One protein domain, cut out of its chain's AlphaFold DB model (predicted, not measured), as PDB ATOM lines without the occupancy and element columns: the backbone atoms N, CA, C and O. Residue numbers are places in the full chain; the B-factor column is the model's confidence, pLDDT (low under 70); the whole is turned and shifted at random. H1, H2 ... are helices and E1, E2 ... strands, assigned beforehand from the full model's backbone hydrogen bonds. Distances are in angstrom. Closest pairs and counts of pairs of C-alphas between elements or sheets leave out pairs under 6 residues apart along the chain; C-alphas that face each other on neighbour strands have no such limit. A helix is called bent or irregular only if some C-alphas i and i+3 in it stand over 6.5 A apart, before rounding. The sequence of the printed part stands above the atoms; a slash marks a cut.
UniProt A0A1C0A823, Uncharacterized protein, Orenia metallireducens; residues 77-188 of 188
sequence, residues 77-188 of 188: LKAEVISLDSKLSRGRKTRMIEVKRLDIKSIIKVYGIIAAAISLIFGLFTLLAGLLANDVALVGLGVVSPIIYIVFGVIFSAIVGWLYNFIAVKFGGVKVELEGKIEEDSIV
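What this domain is: This is residues 77 to 188 of the 188 residues of an uncharacterized protein of Orenia metallireducens (UniProt A0A1C0A823). A small, strongly twisted sheet of four strands makes one end, and a long helical hairpin of H1 and the bent helix H2 reaches away from it along the longest axis. The long strand E3 has E1 on one side and E4 on the other, short E2 pairs near its beginning, and residues 183 to 188 stick out as a free tail. The printed part has 112 residues and a mixed class, with two named helices and four named strands: along the chain come first the strands E1, E2 and E3, then the helices H1 and H2, and last the strand E4; the sheet is branched, and its neighbour pairs, E1 and E3, E2 and E3, and E3 and E4, are antiparallel. The whole is extended, with a radius of gyration of the C-alphas of 20.5 A, and spans 63 by 32 by 24 A.

How they stand to each other: Strand E3, residues 92 to 102, bends by 51 degrees at residue 99, and its pairing is staggered. E1, residues 77 to 83, is antiparallel to it beside residues 97 to 102, with N 80 and O 101 at 2.8 A. E4, residues 174 to 178, is antiparallel to E3 beside residues 95 to 99 on the other side, with N 176 and O 97 at 2.8 A. E2, residues 87 to 89, forms a hairpin with E3, with N 92 and O 89 at 3.2 A. H1, residues 104 to 133, only grazes the sheet with residues 104 to 111; its closest C-alphas to E1 are those of Leu 77 and Ser 106, 5.3 A apart. H2, residues 136 to 171, was assigned as one helix by its hydrogen bonds but is bent, with C-alphas 143 and 146 at 6.8 A; its arms H2a, residues 136 to 143, and H2b, residues 146 to 171, stand at a steep tilt of 55 degrees. H1 and H2a form a helical hairpin and touch, through residues 122 to 131 of H1 alone, at a shallow tilt of 30 degrees, opposite ways; the closest C-alphas, of Leu 127 and Gly 142, are 4.2 A apart. H1 and H2b touch, closest at the C-alphas of Ser 119 and Pro 146, 4.7 A, opposite ways at a tilt of 35.1 degrees, only just steep. H2b is on the sheet at the sheet's level, with a height over the sheet of 2.7 A on a local plane of just 6 C-alphas; the C-alphas of Arg 101 and Asn 165 are its closest to E3, 5.3 A. Each O i to N i+4 pair is within hydrogen-bond range in H1 and H2a, and 21 of 22 in H2b.

Where its parts are: E3 is 27.4 A long and E1 17.2 A. E1 begins at C-alpha 77 (239.908, 335.131, 289.200). H1 is 41.2 A long and ends at C-alpha 133 (272.803, 358.015, 297.748). H2a is 10.8 A long and H2b 36.0 A. E2 is 5.8 A long; E4, 12.3 A, ends at C-alpha 178 (242.552, 323.057, 281.420).

The domain as a whole: The outline is only just elongated, and the farthest C-alphas, of Gly 91 and Asn 134, are 63.4 A apart. The printed part has no cut, and the five links between named elements are tight. The mean pLDDT of the printed part is 85.1; residues 84 to 94 and 178 to 188 are under 70.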
ATOM      1  N   LEU A  77     240.658 334.386 290.211       92.31
ATOM      2  CA  LEU A  77     239.908 335.131 289.200       92.31
ATOM      3  C   LEU A  77     238.621 334.392 288.852       92.31
ATOM      4  O   LEU A  77     238.644 333.201 288.544       92.31
ATOM      5  N   LYS A  78     237.497 335.105 288.866       92.25
ATOM      6  CA  LYS A  78     236.202 334.543 288.489       92.25
ATOM      7  C   LYS A  78     235.938 334.825 287.019       92.25
ATOM      8  O   LYS A  78     236.012 335.968 286.566       92.25
ATOM      9  N   ALA A  79     235.617 333.769 286.292       91.31
ATOM     10  CA  ALA A  79     235.391 333.788 284.862       91.31
ATOM     11  C   ALA A  79     234.043 333.147 284.519       91.31
ATOM     12  O   ALA A  79     233.669 332.090 285.039       91.31
ATOM     13  N   GLU A  80     233.303 333.769 283.612       88.56
ATOM     14  CA  GLU A  80     232.236 333.104 282.880       88.56
ATOM     15  C   GLU A  80     232.880 332.319 281.741       88.56
ATOM     16  O   GLU A  80     233.527 332.899 280.864       88.56
ATOM     17  N   VAL A  81     232.729 330.997 281.781       86.50
ATOM     18  CA  VAL A  81     233.275 330.118 280.753       86.50
ATOM     19  C   VAL A  81     232.163 329.419 279.998       86.50
ATOM     20  O   VAL A  81     231.121 329.092 280.569       86.50
ATOM     21  N   ILE A  82     232.422 329.137 278.730       84.00
ATOM     22  CA  ILE A  82     231.642 328.188 277.947       84.00
ATOM     23  C   ILE A  82     232.514 326.960 277.724       84.00
ATOM     24  O   ILE A  82     233.648 327.067 277.251       84.00
ATOM     25  N   SER A  83     232.002 325.789 278.102       70.31
ATOM     26  CA  SER A  83     232.667 324.525 277.803       70.31
ATOM     27  C   SER A  83     232.664 324.305 276.296       70.31
ATOM     28  O   SER A  83     231.599 324.273 275.679       70.31
ATOM     29  N   LEU A  84     233.846 324.136 275.714       67.44
ATOM     30  CA  LEU A  84     233.993 323.627 274.357       67.44
ATOM     31  C   LEU A  84     234.111 322.097 274.410       67.44
ATOM     32  O   LEU A  84     234.473 321.534 275.449       67.44
ATOM     33  N   ASP A  85     233.801 321.433 273.293       64.56
ATOM     34  CA  ASP A  85     233.864 319.973 273.174       64.56
ATOM     35  C   ASP A  85     235.180 319.408 273.721       64.56
ATOM     36  O   ASP A  85     236.281 319.860 273.385       64.56
ATOM     37  N   SER A  86     235.069 318.384 274.569       59.78
ATOM     38  CA  SER A  86     236.233 317.675 275.089       59.78
ATOM     39  C   SER A  86     236.818 316.787 273.998       59.78
ATOM     40  O   SER A  86     236.163 315.841 273.557       59.78
ATOM     41  N   LYS A  87     238.066 317.032 273.596       59.47
ATOM     42  CA  LYS A  87     238.805 316.072 272.771       59.47
ATOM     43  C   LYS A  87     239.464 315.041 273.686       59.47
ATOM     44  O   LYS A  87     240.231 315.378 274.583       59.47
ATOM     45  N   LEU A  88     239.169 313.764 273.457       56.56
ATOM     46  CA  LEU A  88     239.910 312.655 274.054       56.56
ATOM     47  C   LEU A  88     241.219 312.487 273.280       56.56
ATOM     48  O   LEU A  88     241.254 311.838 272.238       56.56
ATOM     49  N   SER A  89     242.300 313.092 273.772       54.44
ATOM     50  CA  SER A  89     243.632 312.921 273.192       54.44
ATOM     51  C   SER A  89     244.427 311.954 274.073       54.44
ATOM     52  O   SER A  89     244.763 312.271 275.212       54.44
ATOM     53  N   ARG A  90     244.698 310.740 273.571       61.34
ATOM     54  CA  ARG A  90     245.567 309.731 274.224       61.34
ATOM     55  C   ARG A  90     245.209 309.401 275.688       61.34
ATOM     56  O   ARG A  90     246.079 309.374 276.553       61.34
ATOM     57  N   GLY A  91     243.931 309.175 275.995       64.94
ATOM     58  CA  GLY A  91     243.499 308.773 277.344       64.94
ATOM     59  C   GLY A  91     243.562 309.874 278.415       64.94
ATOM     60  O   GLY A  91     243.167 309.624 279.552       64.94
ATOM     61  N   ARG A  92     243.983 311.105 278.077       60.69
ATOM     62  CA  ARG A  92     243.731 312.300 278.897       60.69
ATOM     63  C   ARG A  92     242.537 313.058 278.330       60.69
ATOM     64  O   ARG A  92     242.484 313.378 277.145       60.69
ATOM     65  N   LYS A  93     241.567 313.350 279.194       63.28
ATOM     66  CA  LYS A  93     240.414 314.193 278.872       63.28
ATOM     67  C   LYS A  93     240.869 315.649 279.019       63.28
ATOM     68  O   LYS A  93     240.920 316.150 280.137       63.28
ATOM     69  N   THR A  94     241.256 316.306 277.926       67.25
ATOM     70  CA  THR A  94     241.511 317.753 277.936       67.25
ATOM     71  C   THR A  94     240.192 318.474 277.675       67.25
ATOM     72  O   THR A  94     239.471 318.169 276.720       67.25
ATOM     73  N   ARG A  95     239.819 319.398 278.568       72.75
ATOM     74  CA  ARG A  95     238.663 320.275 278.350       72.75
ATOM     75  C   ARG A  95     239.181 321.624 277.877       72.75
ATOM     76  O   ARG A  95     239.940 322.283 278.586       72.75
ATOM     77  N   MET A  96     238.762 322.018 276.681       77.19
ATOM     78  CA  MET A  96     238.910 323.393 276.233       77.19
ATOM     79  C   MET A  96     237.778 324.206 276.848       77.19
ATOM     80  O   MET A  96     236.606 323.845 276.728       77.19
ATOM     81  N   ILE A  97     238.119 325.294 277.521       84.50
ATOM     82  CA  ILE A  97     237.143 326.268 278.000       84.50
ATOM     83  C   ILE A  97     237.380 327.587 277.286       84.50
ATOM     84  O   ILE A  97     238.515 328.014 277.101       84.50
ATOM     85  N   GLU A  98     236.307 328.242 276.875       85.62
ATOM     86  CA  GLU A  98     236.378 329.612 276.389       85.62
ATOM     87  C   GLU A  98     235.996 330.552 277.524       85.62
ATOM     88  O   GLU A  98     234.869 330.505 278.014       85.62
ATOM     89  N   VAL A  99     236.927 331.404 277.949       90.31
ATOM     90  CA  VAL A  99     236.659 332.461 278.927       90.31
ATOM     91  C   VAL A  99     235.963 333.604 278.199       90.31
ATOM     92  O   VAL A  99     236.604 334.333 277.452       90.31
ATOM     93  N   LYS A 100     234.650 333.763 278.382       90.31
ATOM     94  CA  LYS A 100     233.879 334.821 277.708       90.31
ATOM     95  C   LYS A 100     233.910 336.144 278.444       90.31
ATOM     96  O   LYS A 100     233.912 337.199 277.815       90.31
ATOM     97  N   ARG A 101     233.864 336.091 279.774       92.00
ATOM     98  CA  ARG A 101     233.857 337.283 280.619       92.00
ATOM     99  C   ARG A 101     234.651 337.036 281.881       92.00
ATOM    100  O   ARG A 101     234.617 335.944 282.442       92.00
ATOM    101  N   LEU A 102     235.327 338.073 282.341       93.94
ATOM    102  CA  LEU A 102     235.992 338.107 283.631       93.94
ATOM    103  C   LEU A 102     235.215 339.023 284.576       93.94
ATOM    104  O   LEU A 102     234.799 340.124 284.195       93.94
ATOM    105  N   ASP A 103     235.037 338.584 285.817       96.25
ATOM    106  CA  ASP A 103     234.461 339.421 286.862       96.25
ATOM    107  C   ASP A 103     235.464 340.509 287.265       96.25
ATOM    108  O   ASP A 103     236.510 340.231 287.861       96.25
ATOM    109  N   ILE A 104     235.119 341.762 286.964       96.25
ATOM    110  CA  ILE A 104     235.968 342.937 287.198       96.25
ATOM    111  C   ILE A 104     236.322 343.070 288.685       96.25
ATOM    112  O   ILE A 104     237.455 343.419 289.012       96.25
ATOM    113  N   LYS A 105     235.394 342.740 289.598       96.12
ATOM    114  CA  LYS A 105     235.663 342.804 291.044       96.12
ATOM    115  C   LYS A 105     236.760 341.821 291.447       96.12
ATOM    116  O   LYS A 105     237.657 342.190 292.206       96.12
ATOM    117  N   SER A 106     236.716 340.594 290.919       94.56
ATOM    118  CA  SER A 106     237.770 339.599 291.144       94.56
ATOM    119  C   SER A 106     239.120 340.038 290.565       94.56
ATOM    120  O   SER A 106     240.128 339.919 291.260       94.56
ATOM    121  N   ILE A 107     239.138 340.628 289.360       94.56
ATOM    122  CA  ILE A 107     240.358 341.174 288.742       94.56
ATOM    123  C   ILE A 107     240.975 342.234 289.648       94.56
ATOM    124  O   ILE A 107     242.133 342.095 290.028       94.56
ATOM    125  N   ILE A 108     240.199 343.253 290.029       96.06
ATOM    126  CA  ILE A 108     240.679 344.362 290.861       96.06
ATOM    127  C   ILE A 108     241.237 343.843 292.184       96.06
ATOM    128  O   ILE A 108     242.303 344.272 292.615       96.06
ATOM    129  N   LYS A 109     240.535 342.904 292.827       94.94
ATOM    130  CA  LYS A 109     240.977 342.319 294.093       94.94
ATOM    131  C   LYS A 109     242.325 341.616 293.938       94.94
ATOM    132  O   LYS A 109     243.248 341.896 294.697       94.94
ATOM    133  N   VAL A 110     242.442 340.710 292.969       93.25
ATOM    134  CA  VAL A 110     243.657 339.908 292.779       93.25
ATOM    135  C   VAL A 110     244.822 340.784 292.316       93.25
ATOM    136  O   VAL A 110     245.885 340.768 292.936       93.25
ATOM    137  N   TYR A 111     244.621 341.594 291.277       92.06
ATOM    138  CA  TYR A 111     245.665 342.470 290.746       92.06
ATOM    139  C   TYR A 111     246.035 343.596 291.704       92.06
ATOM    140  O   TYR A 111     247.203 343.957 291.758       92.06
ATOM    141  N   GLY A 112     245.096 344.114 292.495       93.94
ATOM    142  CA  GLY A 112     245.387 345.104 293.529       93.94
ATOM    143  C   GLY A 112     246.338 344.557 294.593       93.94
ATOM    144  O   GLY A 112     247.298 345.231 294.956       93.94
ATOM    145  N   ILE A 113     246.139 343.310 295.040       93.50
ATOM    146  CA  ILE A 113     247.045 342.671 296.008       93.50
ATOM    147  C   ILE A 113     248.404 342.360 295.362       93.50
ATOM    148  O   ILE A 113     249.438 342.595 295.987       93.50
ATOM    149  N   ILE A 114     248.427 341.876 294.114       91.38
ATOM    150  CA  ILE A 114     249.684 341.651 293.378       91.38
ATOM    151  C   ILE A 114     250.457 342.968 293.223       91.38
ATOM    152  O   ILE A 114     251.644 343.018 293.540       91.38
ATOM    153  N   ALA A 115     249.787 344.040 292.795       91.19
ATOM    154  CA  ALA A 115     250.376 345.367 292.650       91.19
ATOM    155  C   ALA A 115     250.895 345.894 293.993       91.19
ATOM    156  O   ALA A 115     252.018 346.387 294.052       91.19
ATOM    157  N   ALA A 116     250.141 345.720 295.082       94.06
ATOM    158  CA  ALA A 116     250.588 346.077 296.425       94.06
ATOM    159  C   ALA A 116     251.868 345.332 296.818       94.06
ATOM    160  O   ALA A 116     252.848 345.967 297.201       94.06
ATOM    161  N   ALA A 117     251.895 344.007 296.659       92.94
ATOM    162  CA  ALA A 117     253.051 343.188 297.006       92.94
ATOM    163  C   ALA A 117     254.296 343.571 296.192       92.94
ATOM    164  O   ALA A 117     255.376 343.752 296.755       92.94
ATOM    165  N   ILE A 118     254.142 343.740 294.878       89.50
ATOM    166  CA  ILE A 118     255.237 344.131 293.986       89.50
ATOM    167  C   ILE A 118     255.726 345.540 294.325       89.50
ATOM    168  O   ILE A 118     256.925 345.756 294.488       89.50
ATOM    169  N   SER A 119     254.807 346.491 294.477       93.31
ATOM    170  CA  SER A 119     255.151 347.886 294.749       93.31
ATOM    171  C   SER A 119     255.835 348.080 296.098       93.31
ATOM    172  O   SER A 119     256.704 348.937 296.204       93.31
ATOM    173  N   LEU A 120     255.521 347.256 297.101       94.88
ATOM    174  CA  LEU A 120     256.205 347.286 298.390       94.88
ATOM    175  C   LEU A 120     257.670 346.853 298.254       94.88
ATOM    176  O   LEU A 120     258.552 347.478 298.838       94.88
ATOM    177  N   ILE A 121     257.935 345.814 297.454       91.44
ATOM    178  CA  ILE A 121     259.299 345.349 297.174       91.44
ATOM    179  C   ILE A 121     260.084 346.458 296.466       91.44
ATOM    180  O   ILE A 121     261.179 346.808 296.899       91.44
ATOM    181  N   PHE A 122     259.515 347.047 295.412       88.94
ATOM    182  CA  PHE A 122     260.168 348.136 294.682       88.94
ATOM    183  C   PHE A 122     260.366 349.388 295.532       88.94
ATOM    184  O   PHE A 122     261.470 349.919 295.562       88.94
ATOM    185  N   GLY A 123     259.333 349.822 296.254       94.56
ATOM    186  CA  GLY A 123     259.400 350.985 297.134       94.56
ATOM    187  C   GLY A 123     260.494 350.830 298.186       94.56
ATOM    188  O   GLY A 123     261.248 351.771 298.417       94.56
ATOM    189  N   LEU A 124     260.666 349.624 298.742       96.12
ATOM    190  CA  LEU A 124     261.760 349.325 299.666       96.12
ATOM    191  C   LEU A 124     263.136 349.464 299.002       96.12
ATOM    192  O   LEU A 124     264.015 350.111 299.566       96.12
ATOM    193  N   PHE A 125     263.342 348.896 297.809       92.88
ATOM    194  CA  PHE A 125     264.621 349.037 297.101       92.88
ATOM    195  C   PHE A 125     264.914 350.490 296.713       92.88
ATOM    196  O   PHE A 125     266.039 350.950 296.902       92.88
ATOM    197  N   THR A 126     263.915 351.228 296.226       93.62
ATOM    198  CA  THR A 126     264.045 352.655 295.902       93.62
ATOM    199  C   THR A 126     264.365 353.481 297.145       93.62
ATOM    200  O   THR A 126     265.254 354.330 297.099       93.62
ATOM    201  N   LEU A 127     263.707 353.196 298.272       96.75
ATOM    202  CA  LEU A 127     263.978 353.845 299.551       96.75
ATOM    203  C   LEU A 127     265.425 353.605 300.001       96.75
ATOM    204  O   LEU A 127     266.130 354.558 300.324       96.75
ATOM    205  N   LEU A 128     265.880 352.348 299.994       96.88
ATOM    206  CA  LEU A 128     267.250 351.997 300.381       96.88
ATOM    207  C   LEU A 128     268.287 352.654 299.464       96.88
ATOM    208  O   LEU A 128     269.283 353.183 299.953       96.88
ATOM    209  N   ALA A 129     268.044 352.667 298.152       93.25
ATOM    210  CA  ALA A 129     268.913 353.345 297.195       93.25
ATOM    211  C   ALA A 129     268.993 354.856 297.469       93.25
ATOM    212  O   ALA A 129     270.090 355.408 297.498       93.25
ATOM    213  N   GLY A 130     267.855 355.504 297.739       96.50
ATOM    214  CA  GLY A 130     267.813 356.923 298.098       96.50
ATOM    215  C   GLY A 130     268.591 357.233 299.378       96.50
ATOM    216  O   GLY A 130     269.354 358.197 299.410       96.50
ATOM    217  N   LEU A 131     268.472 356.384 300.406       97.31
ATOM    218  CA  LEU A 131     269.226 356.533 301.655       97.31
ATOM    219  C   LEU A 131     270.739 356.395 301.438       97.31
ATOM    220  O   LEU A 131     271.504 357.202 301.957       97.31
ATOM    221  N   LEU A 132     271.179 355.408 300.652       96.88
ATOM    222  CA  LEU A 132     272.602 355.199 300.355       96.88
ATOM    223  C   LEU A 132     273.199 356.322 299.496       96.88
ATOM    224  O   LEU A 132     274.371 356.660 299.653       96.88
ATOM    225  N   ALA A 133     272.397 356.907 298.607       96.50
ATOM    226  CA  ALA A 133     272.803 358.015 297.748       96.50
ATOM    227  C   ALA A 133     272.692 359.396 298.425       96.50
ATOM    228  O   ALA A 133     273.139 360.383 297.847       96.50
ATOM    229  N   ASN A 134     272.113 359.478 299.631       97.19
ATOM    230  CA  ASN A 134     271.706 360.733 300.280       97.19
ATOM    231  C   ASN A 134     270.788 361.603 299.394       97.19
ATOM    232  O   ASN A 134     270.866 362.832 299.413       97.19
ATOM    233  N   ASP A 135     269.903 360.966 298.624       97.50
ATOM    234  CA  ASP A 135     268.964 361.634 297.722       97.50
ATOM    235  C   ASP A 135     267.554 361.670 298.333       97.50
ATOM    236  O   ASP A 135     266.831 360.671 298.383       97.50
ATOM    237  N   VAL A 136     267.151 362.861 298.783       97.81
ATOM    238  CA  VAL A 136     265.845 363.102 299.417       97.81
ATOM    239  C   VAL A 136     264.680 362.826 298.460       97.81
ATOM    240  O   VAL A 136     263.631 362.349 298.900       97.81
ATOM    241  N   ALA A 137     264.845 363.085 297.159       96.75
ATOM    242  CA  ALA A 137     263.793 362.848 296.177       96.75
ATOM    243  C   ALA A 137     263.550 361.345 295.988       96.75
ATOM    244  O   ALA A 137     262.397 360.906 295.982       96.75
ATOM    245  N   LEU A 138     264.617 360.541 295.920       94.69
ATOM    246  CA  LEU A 138     264.503 359.079 295.847       94.69
ATOM    247  C   LEU A 138     263.910 358.473 297.121       94.69
ATOM    248  O   LEU A 138     263.084 357.564 297.032       94.69
ATOM    249  N   VAL A 139     264.265 359.001 298.295       97.94
ATOM    250  CA  VAL A 139     263.640 358.592 299.565       97.94
ATOM    251  C   VAL A 139     262.137 358.872 299.538       97.94
ATOM    252  O   VAL A 139     261.339 357.974 299.813       97.94
ATOM    253  N   GLY A 140     261.735 360.087 299.149       97.31
ATOM    254  CA  GLY A 140     260.324 360.453 299.009       97.31
ATOM    255  C   GLY A 140     259.583 359.553 298.017       97.31
ATOM    256  O   GLY A 140     258.485 359.072 298.310       97.31
ATOM    257  N   LEU A 141     260.208 359.245 296.878       95.12
ATOM    258  CA  LEU A 141     259.652 358.331 295.884       95.12
ATOM    259  C   LEU A 141     259.503 356.905 296.431       95.12
ATOM    260  O   LEU A 141     258.474 356.277 296.196       95.12
ATOM    261  N   GLY A 142     260.470 356.395 297.195       95.69
ATOM    262  CA  GLY A 142     260.384 355.074 297.829       95.69
ATOM    263  C   GLY A 142     259.196 354.941 298.789       95.69
ATOM    264  O   GLY A 142     258.567 353.886 298.847       95.69
ATOM    265  N   VAL A 143     258.831 356.027 299.479       97.50
ATOM    266  CA  VAL A 143     257.680 356.065 300.400       97.50
ATOM    267  C   VAL A 143     256.346 356.210 299.664       97.50
ATOM    268  O   VAL A 143     255.369 355.553 300.021       97.50
ATOM    269  N   VAL A 144     256.279 357.072 298.646       97.38
ATOM    270  CA  VAL A 144     255.016 357.401 297.961       97.38
ATOM    271  C   VAL A 144     254.686 356.407 296.844       97.38
ATOM    272  O   VAL A 144     253.511 356.140 296.573       97.38
ATOM    273  N   SER A 145     255.700 355.815 296.207       93.69
ATOM    274  CA  SER A 145     255.508 354.927 295.057       93.69
ATOM    275  C   SER A 145     254.591 353.731 295.336       93.69
ATOM    276  O   SER A 145     253.740 353.489 294.480       93.69
ATOM    277  N   PRO A 146     254.615 353.029 296.491       95.81
ATOM    278  CA  PRO A 146     253.690 351.922 296.725       95.81
ATOM    279  C   PRO A 146     252.222 352.340 296.616       95.81
ATOM    280  O   PRO A 146     251.421 351.657 295.983       95.81
ATOM    281  N   ILE A 147     251.878 353.511 297.156       96.62
ATOM    282  CA  ILE A 147     250.514 354.050 297.106       96.62
ATOM    283  C   ILE A 147     250.118 354.330 295.654       96.62
ATOM    284  O   ILE A 147     249.053 353.898 295.209       96.62
ATOM    285  N   ILE A 148     250.997 354.998 294.901       93.81
ATOM    286  CA  ILE A 148     250.790 355.299 293.480       93.81
ATOM    287  C   ILE A 148     250.561 354.002 292.692       93.81
ATOM    288  O   ILE A 148     249.552 353.870 291.999       93.81
ATOM    289  N   TYR A 149     251.450 353.019 292.830       89.75
ATOM    290  CA  TYR A 149     251.364 351.756 292.097       89.75
ATOM    291  C   TYR A 149     250.124 350.935 292.459       89.75
ATOM    292  O   TYR A 149     249.550 350.303 291.574       89.75
ATOM    293  N   ILE A 150     249.670 350.956 293.715       94.94
ATOM    294  CA  ILE A 150     248.420 350.295 294.116       94.94
ATOM    295  C   ILE A 150     247.222 350.963 293.439       94.94
ATOM    296  O   ILE A 150     246.404 350.272 292.828       94.94
ATOM    297  N   VAL A 151     247.127 352.293 293.516       95.94
ATOM    298  CA  VAL A 151     246.013 353.057 292.935       95.94
ATOM    299  C   VAL A 151     245.953 352.843 291.424       95.94
ATOM    300  O   VAL A 151     244.911 352.455 290.893       95.94
ATOM    301  N   PHE A 152     247.081 353.014 290.733       92.75
ATOM    302  CA  PHE A 152     247.146 352.783 289.295       92.75
ATOM    303  C   PHE A 152     246.932 351.312 288.940       92.75
ATOM    304  O   PHE A 152     246.202 351.030 287.995       92.75
ATOM    305  N   GLY A 153     247.481 350.366 289.703       90.19
ATOM    306  CA  GLY A 153     247.272 348.933 289.482       90.19
ATOM    307  C   GLY A 153     245.794 348.546 289.539       90.19
ATOM    308  O   GLY A 153     245.300 347.836 288.660       90.19
ATOM    309  N   VAL A 154     245.052 349.080 290.510       94.94
ATOM    310  CA  VAL A 154     243.597 348.900 290.611       94.94
ATOM    311  C   VAL A 154     242.880 349.507 289.403       94.94
ATOM    312  O   VAL A 154     242.110 348.803 288.747       94.94
ATOM    313  N   ILE A 155     243.160 350.768 289.065       95.31
ATOM    314  CA  ILE A 155     242.505 351.465 287.946       95.31
ATOM    315  C   ILE A 155     242.776 350.745 286.620       95.31
ATOM    316  O   ILE A 155     241.841 350.403 285.893       95.31
ATOM    317  N   PHE A 156     244.041 350.458 286.314       92.50
ATOM    318  CA  PHE A 156     244.420 349.794 285.071       92.50
ATOM    319  C   PHE A 156     243.872 348.373 284.992       92.50
ATOM    320  O   PHE A 156     243.376 347.987 283.937       92.50
ATOM    321  N   SER A 157     243.886 347.604 286.085       92.94
ATOM    322  CA  SER A 157     243.307 346.253 286.078       92.94
ATOM    323  C   SER A 157     241.800 346.274 285.783       92.94
ATOM    324  O   SER A 157     241.317 345.449 285.005       92.94
ATOM    325  N   ALA A 158     241.069 347.264 286.308       94.75
ATOM    326  CA  ALA A 158     239.657 347.463 285.998       94.75
ATOM    327  C   ALA A 158     239.435 347.793 284.514       94.75
ATOM    328  O   ALA A 158     238.587 347.175 283.867       94.75
ATOM    329  N   ILE A 159     240.220 348.729 283.970       94.25
ATOM    330  CA  ILE A 159     240.147 349.147 282.562       94.25
ATOM    331  C   ILE A 159     240.466 347.972 281.634       94.25
ATOM    332  O   ILE A 159     239.721 347.719 280.690       94.25
ATOM    333  N   VAL A 160     241.534 347.223 281.914       90.81
ATOM    334  CA  VAL A 160     241.939 346.059 281.115       90.81
ATOM    335  C   VAL A 160     240.878 344.961 281.179       90.81
ATOM    336  O   VAL A 160     240.521 344.406 280.142       90.81
ATOM    337  N   GLY A 161     240.320 344.675 282.360       92.25
ATOM    338  CA  GLY A 161     239.229 343.710 282.510       92.25
ATOM    339  C   GLY A 161     237.966 344.116 281.746       92.25
ATOM    340  O   GLY A 161     237.340 343.288 281.080       92.25
ATOM    341  N   TRP A 162     237.612 345.401 281.786       96.12
ATOM    342  CA  TRP A 162     236.503 345.947 281.007       96.12
ATOM    343  C   TRP A 162     236.758 345.851 279.499       96.12
ATOM    344  O   TRP A 162     235.894 345.371 278.762       96.12
ATOM    345  N   LEU A 163     237.953 346.239 279.046       92.31
ATOM    346  CA  LEU A 163     238.349 346.175 277.641       92.31
ATOM    347  C   LEU A 163     238.336 344.733 277.126       92.31
ATOM    348  O   LEU A 163     237.810 344.471 276.046       92.31
ATOM    349  N   TYR A 164     238.845 343.793 277.923       92.19
ATOM    350  CA  TYR A 164     238.764 342.369 277.630       92.19
ATOM    351  C   TYR A 164     237.314 341.927 277.422       92.19
ATOM    352  O   TYR A 164     236.995 341.360 276.382       92.19
ATOM    353  N   ASN A 165     236.423 342.234 278.370       93.56
ATOM    354  CA  ASN A 165     235.008 341.868 278.273       93.56
ATOM    355  C   ASN A 165     234.344 342.482 277.031       93.56
ATOM    356  O   ASN A 165     233.542 341.824 276.369       93.56
ATOM    357  N   PHE A 166     234.690 343.725 276.690       93.06
ATOM    358  CA  PHE A 166     234.180 344.402 275.500       93.06
ATOM    359  C   PHE A 166     234.626 343.718 274.198       93.06
ATOM    360  O   PHE A 166     233.805 343.494 273.306       93.06
ATOM    361  N   ILE A 167     235.909 343.357 274.094       89.75
ATOM    362  CA  ILE A 167     236.467 342.652 272.930       89.75
ATOM    363  C   ILE A 167     235.893 341.233 272.847       89.75
ATOM    364  O   ILE A 167     235.448 340.818 271.776       89.75
ATOM    365  N   ALA A 168     235.831 340.515 273.969       88.88
ATOM    366  CA  ALA A 168     235.383 339.127 274.023       88.88
ATOM    367  C   ALA A 168     233.915 338.951 273.601       88.88
ATOM    368  O   ALA A 168     233.563 337.952 272.976       88.88
ATOM    369  N   VAL A 169     233.057 339.945 273.866       88.56
ATOM    370  CA  VAL A 169     231.664 339.948 273.381       88.56
ATOM    371  C   VAL A 169     231.589 339.983 271.849       88.56
ATOM    372  O   VAL A 169     230.660 339.410 271.283       88.56
ATOM    373  N   LYS A 170     232.545 340.635 271.176       92.38
ATOM    374  CA  LYS A 170     232.535 340.815 269.715       92.38
ATOM    375  C   LYS A 170     233.323 339.747 268.963       92.38
ATOM    376  O   LYS A 170     232.883 339.307 267.908       92.38
ATOM    377  N   PHE A 171     234.483 339.356 269.484       91.75
ATOM    378  CA  PHE A 171     235.441 338.497 268.780       91.75
ATOM    379  C   PHE A 171     235.544 337.084 269.367       91.75
ATOM    380  O   PHE A 171     236.269 336.250 268.829       91.75
ATOM    381  N   GLY A 172     234.801 336.801 270.439       85.88
ATOM    382  CA  GLY A 172     234.942 335.569 271.207       85.88
ATOM    383  C   GLY A 172     236.003 335.684 272.301       85.88
ATOM    384  O   GLY A 172     236.841 336.588 272.312       85.88
ATOM    385  N   GLY A 173     235.917 334.774 273.264       84.56
ATOM    386  CA  GLY A 173     236.776 334.731 274.437       84.56
ATOM    387  C   GLY A 173     238.141 334.086 274.199       84.56
ATOM    388  O   GLY A 173     238.424 333.514 273.144       84.56
ATOM    389  N   VAL A 174     238.992 334.122 275.226       84.31
ATOM    390  CA  VAL A 174     240.271 333.391 275.194       84.31
ATOM    391  C   VAL A 174     240.001 331.919 275.482       84.31
ATOM    392  O   VAL A 174     239.419 331.577 276.512       84.31
ATOM    393  N   LYS A 175     240.433 331.045 274.571       82.81
ATOM    394  CA  LYS A 175     240.359 329.592 274.745       82.81
ATOM    395  C   LYS A 175     241.542 329.129 275.582       82.81
ATOM    396  O   LYS A 175     242.690 329.377 275.223       82.81
ATOM    397  N   VAL A 176     241.247 328.474 276.693       80.50
ATOM    398  CA  VAL A 176     242.233 327.949 277.634       80.50
ATOM    399  C   VAL A 176     242.049 326.440 277.718       80.50
ATOM    400  O   VAL A 176     240.937 325.945 277.911       80.50
ATOM    401  N   GLU A 177     243.143 325.702 277.566       74.44
ATOM    402  CA  GLU A 177     243.168 324.274 277.865       74.44
ATOM    403  C   GLU A 177     243.357 324.096 279.371       74.44
ATOM    404  O   GLU A 177     244.345 324.556 279.945       74.44
ATOM    405  N   LEU A 178     242.394 323.449 280.026       69.75
ATOM    406  CA  LEU A 178     242.552 323.057 281.420       69.75
ATOM    407  C   LEU A 178     243.195 321.673 281.476       69.75
ATOM    408  O   LEU A 178     242.560 320.663 281.165       69.75
ATOM    409  N   GLU A 179     244.452 321.628 281.909       60.31
ATOM    410  CA  GLU A 179     245.111 320.388 282.308       60.31
ATOM    411  C   GLU A 179     244.833 320.118 283.793       60.31
ATOM    412  O   GLU A 179     245.380 320.768 284.681       60.31
ATOM    413  N   GLY A 180     243.961 319.151 284.085       59.09
ATOM    414  CA  GLY A 180     243.703 318.726 285.460       59.09
ATOM    415  C   GLY A 180     242.615 317.664 285.573       59.09
ATOM    416  O   GLY A 180     241.714 317.587 284.736       59.09
ATOM    417  N   LYS A 181     242.684 316.846 286.632       47.62
ATOM    418  CA  LYS A 181     241.519 316.090 287.108       47.62
ATOM    419  C   LYS A 181     240.541 317.118 287.666       47.62
ATOM    420  O   LYS A 181     240.711 317.583 288.786       47.62
ATOM    421  N   ILE A 182     239.567 317.525 286.862       53.12
ATOM    422  CA  ILE A 182     238.388 318.194 287.403       53.12
ATOM    423  C   ILE A 182     237.680 317.104 288.205       53.12
ATOM    424  O   ILE A 182     237.129 316.183 287.605       53.12
ATOM    425  N   GLU A 183     237.793 317.143 289.533       51.19
ATOM    426  CA  GLU A 183     236.897 316.370 290.394       51.19
ATOM    427  C   GLU A 183     235.476 316.770 289.993       51.19
ATOM    428  O   GLU A 183     235.146 317.963 289.969       51.19
ATOM    429  N   GLU A 184     234.690 315.781 289.558       52.88
ATOM    430  CA  GLU A 184     233.366 315.969 288.951       52.88
ATOM    431  C   GLU A 184     232.405 316.758 289.861       52.88
ATOM    432  O   GLU A 184     231.473 317.375 289.356       52.88
ATOM    433  N   ASP A 185     232.717 316.870 291.155       49.72
ATOM    434  CA  ASP A 185     231.926 317.560 292.178       49.72
ATOM    435  C   ASP A 185     232.108 319.091 292.218       49.72
ATOM    436  O   ASP A 185     231.393 319.788 292.937       49.72
ATOM    437  N   SER A 186     233.055 319.656 291.460       46.00
ATOM    438  CA  SER A 186     233.343 321.106 291.473       46.00
ATOM    439  C   SER A 186     232.467 321.946 290.529       46.00
ATOM    440  O   SER A 186     232.634 323.167 290.451       46.00
ATOM    441  N   ILE A 187     231.534 321.309 289.815       42.66
ATOM    442  CA  ILE A 187     230.582 321.957 288.907       42.66
ATOM    443  C   ILE A 187     229.165 321.508 289.295       42.66
ATOM    444  O   ILE A 187     228.610 320.593 288.690       42.66
ATOM    445  N   VAL A 188     228.598 322.170 290.305       38.44
ATOM    446  CA  VAL A 188     227.147 322.248 290.544       38.44
ATOM    447  C   VAL A 188     226.721 323.697 290.362       38.44
ATOM    448  O   VAL A 188     227.405 324.583 290.927       38.44
TER     449      VAL A 188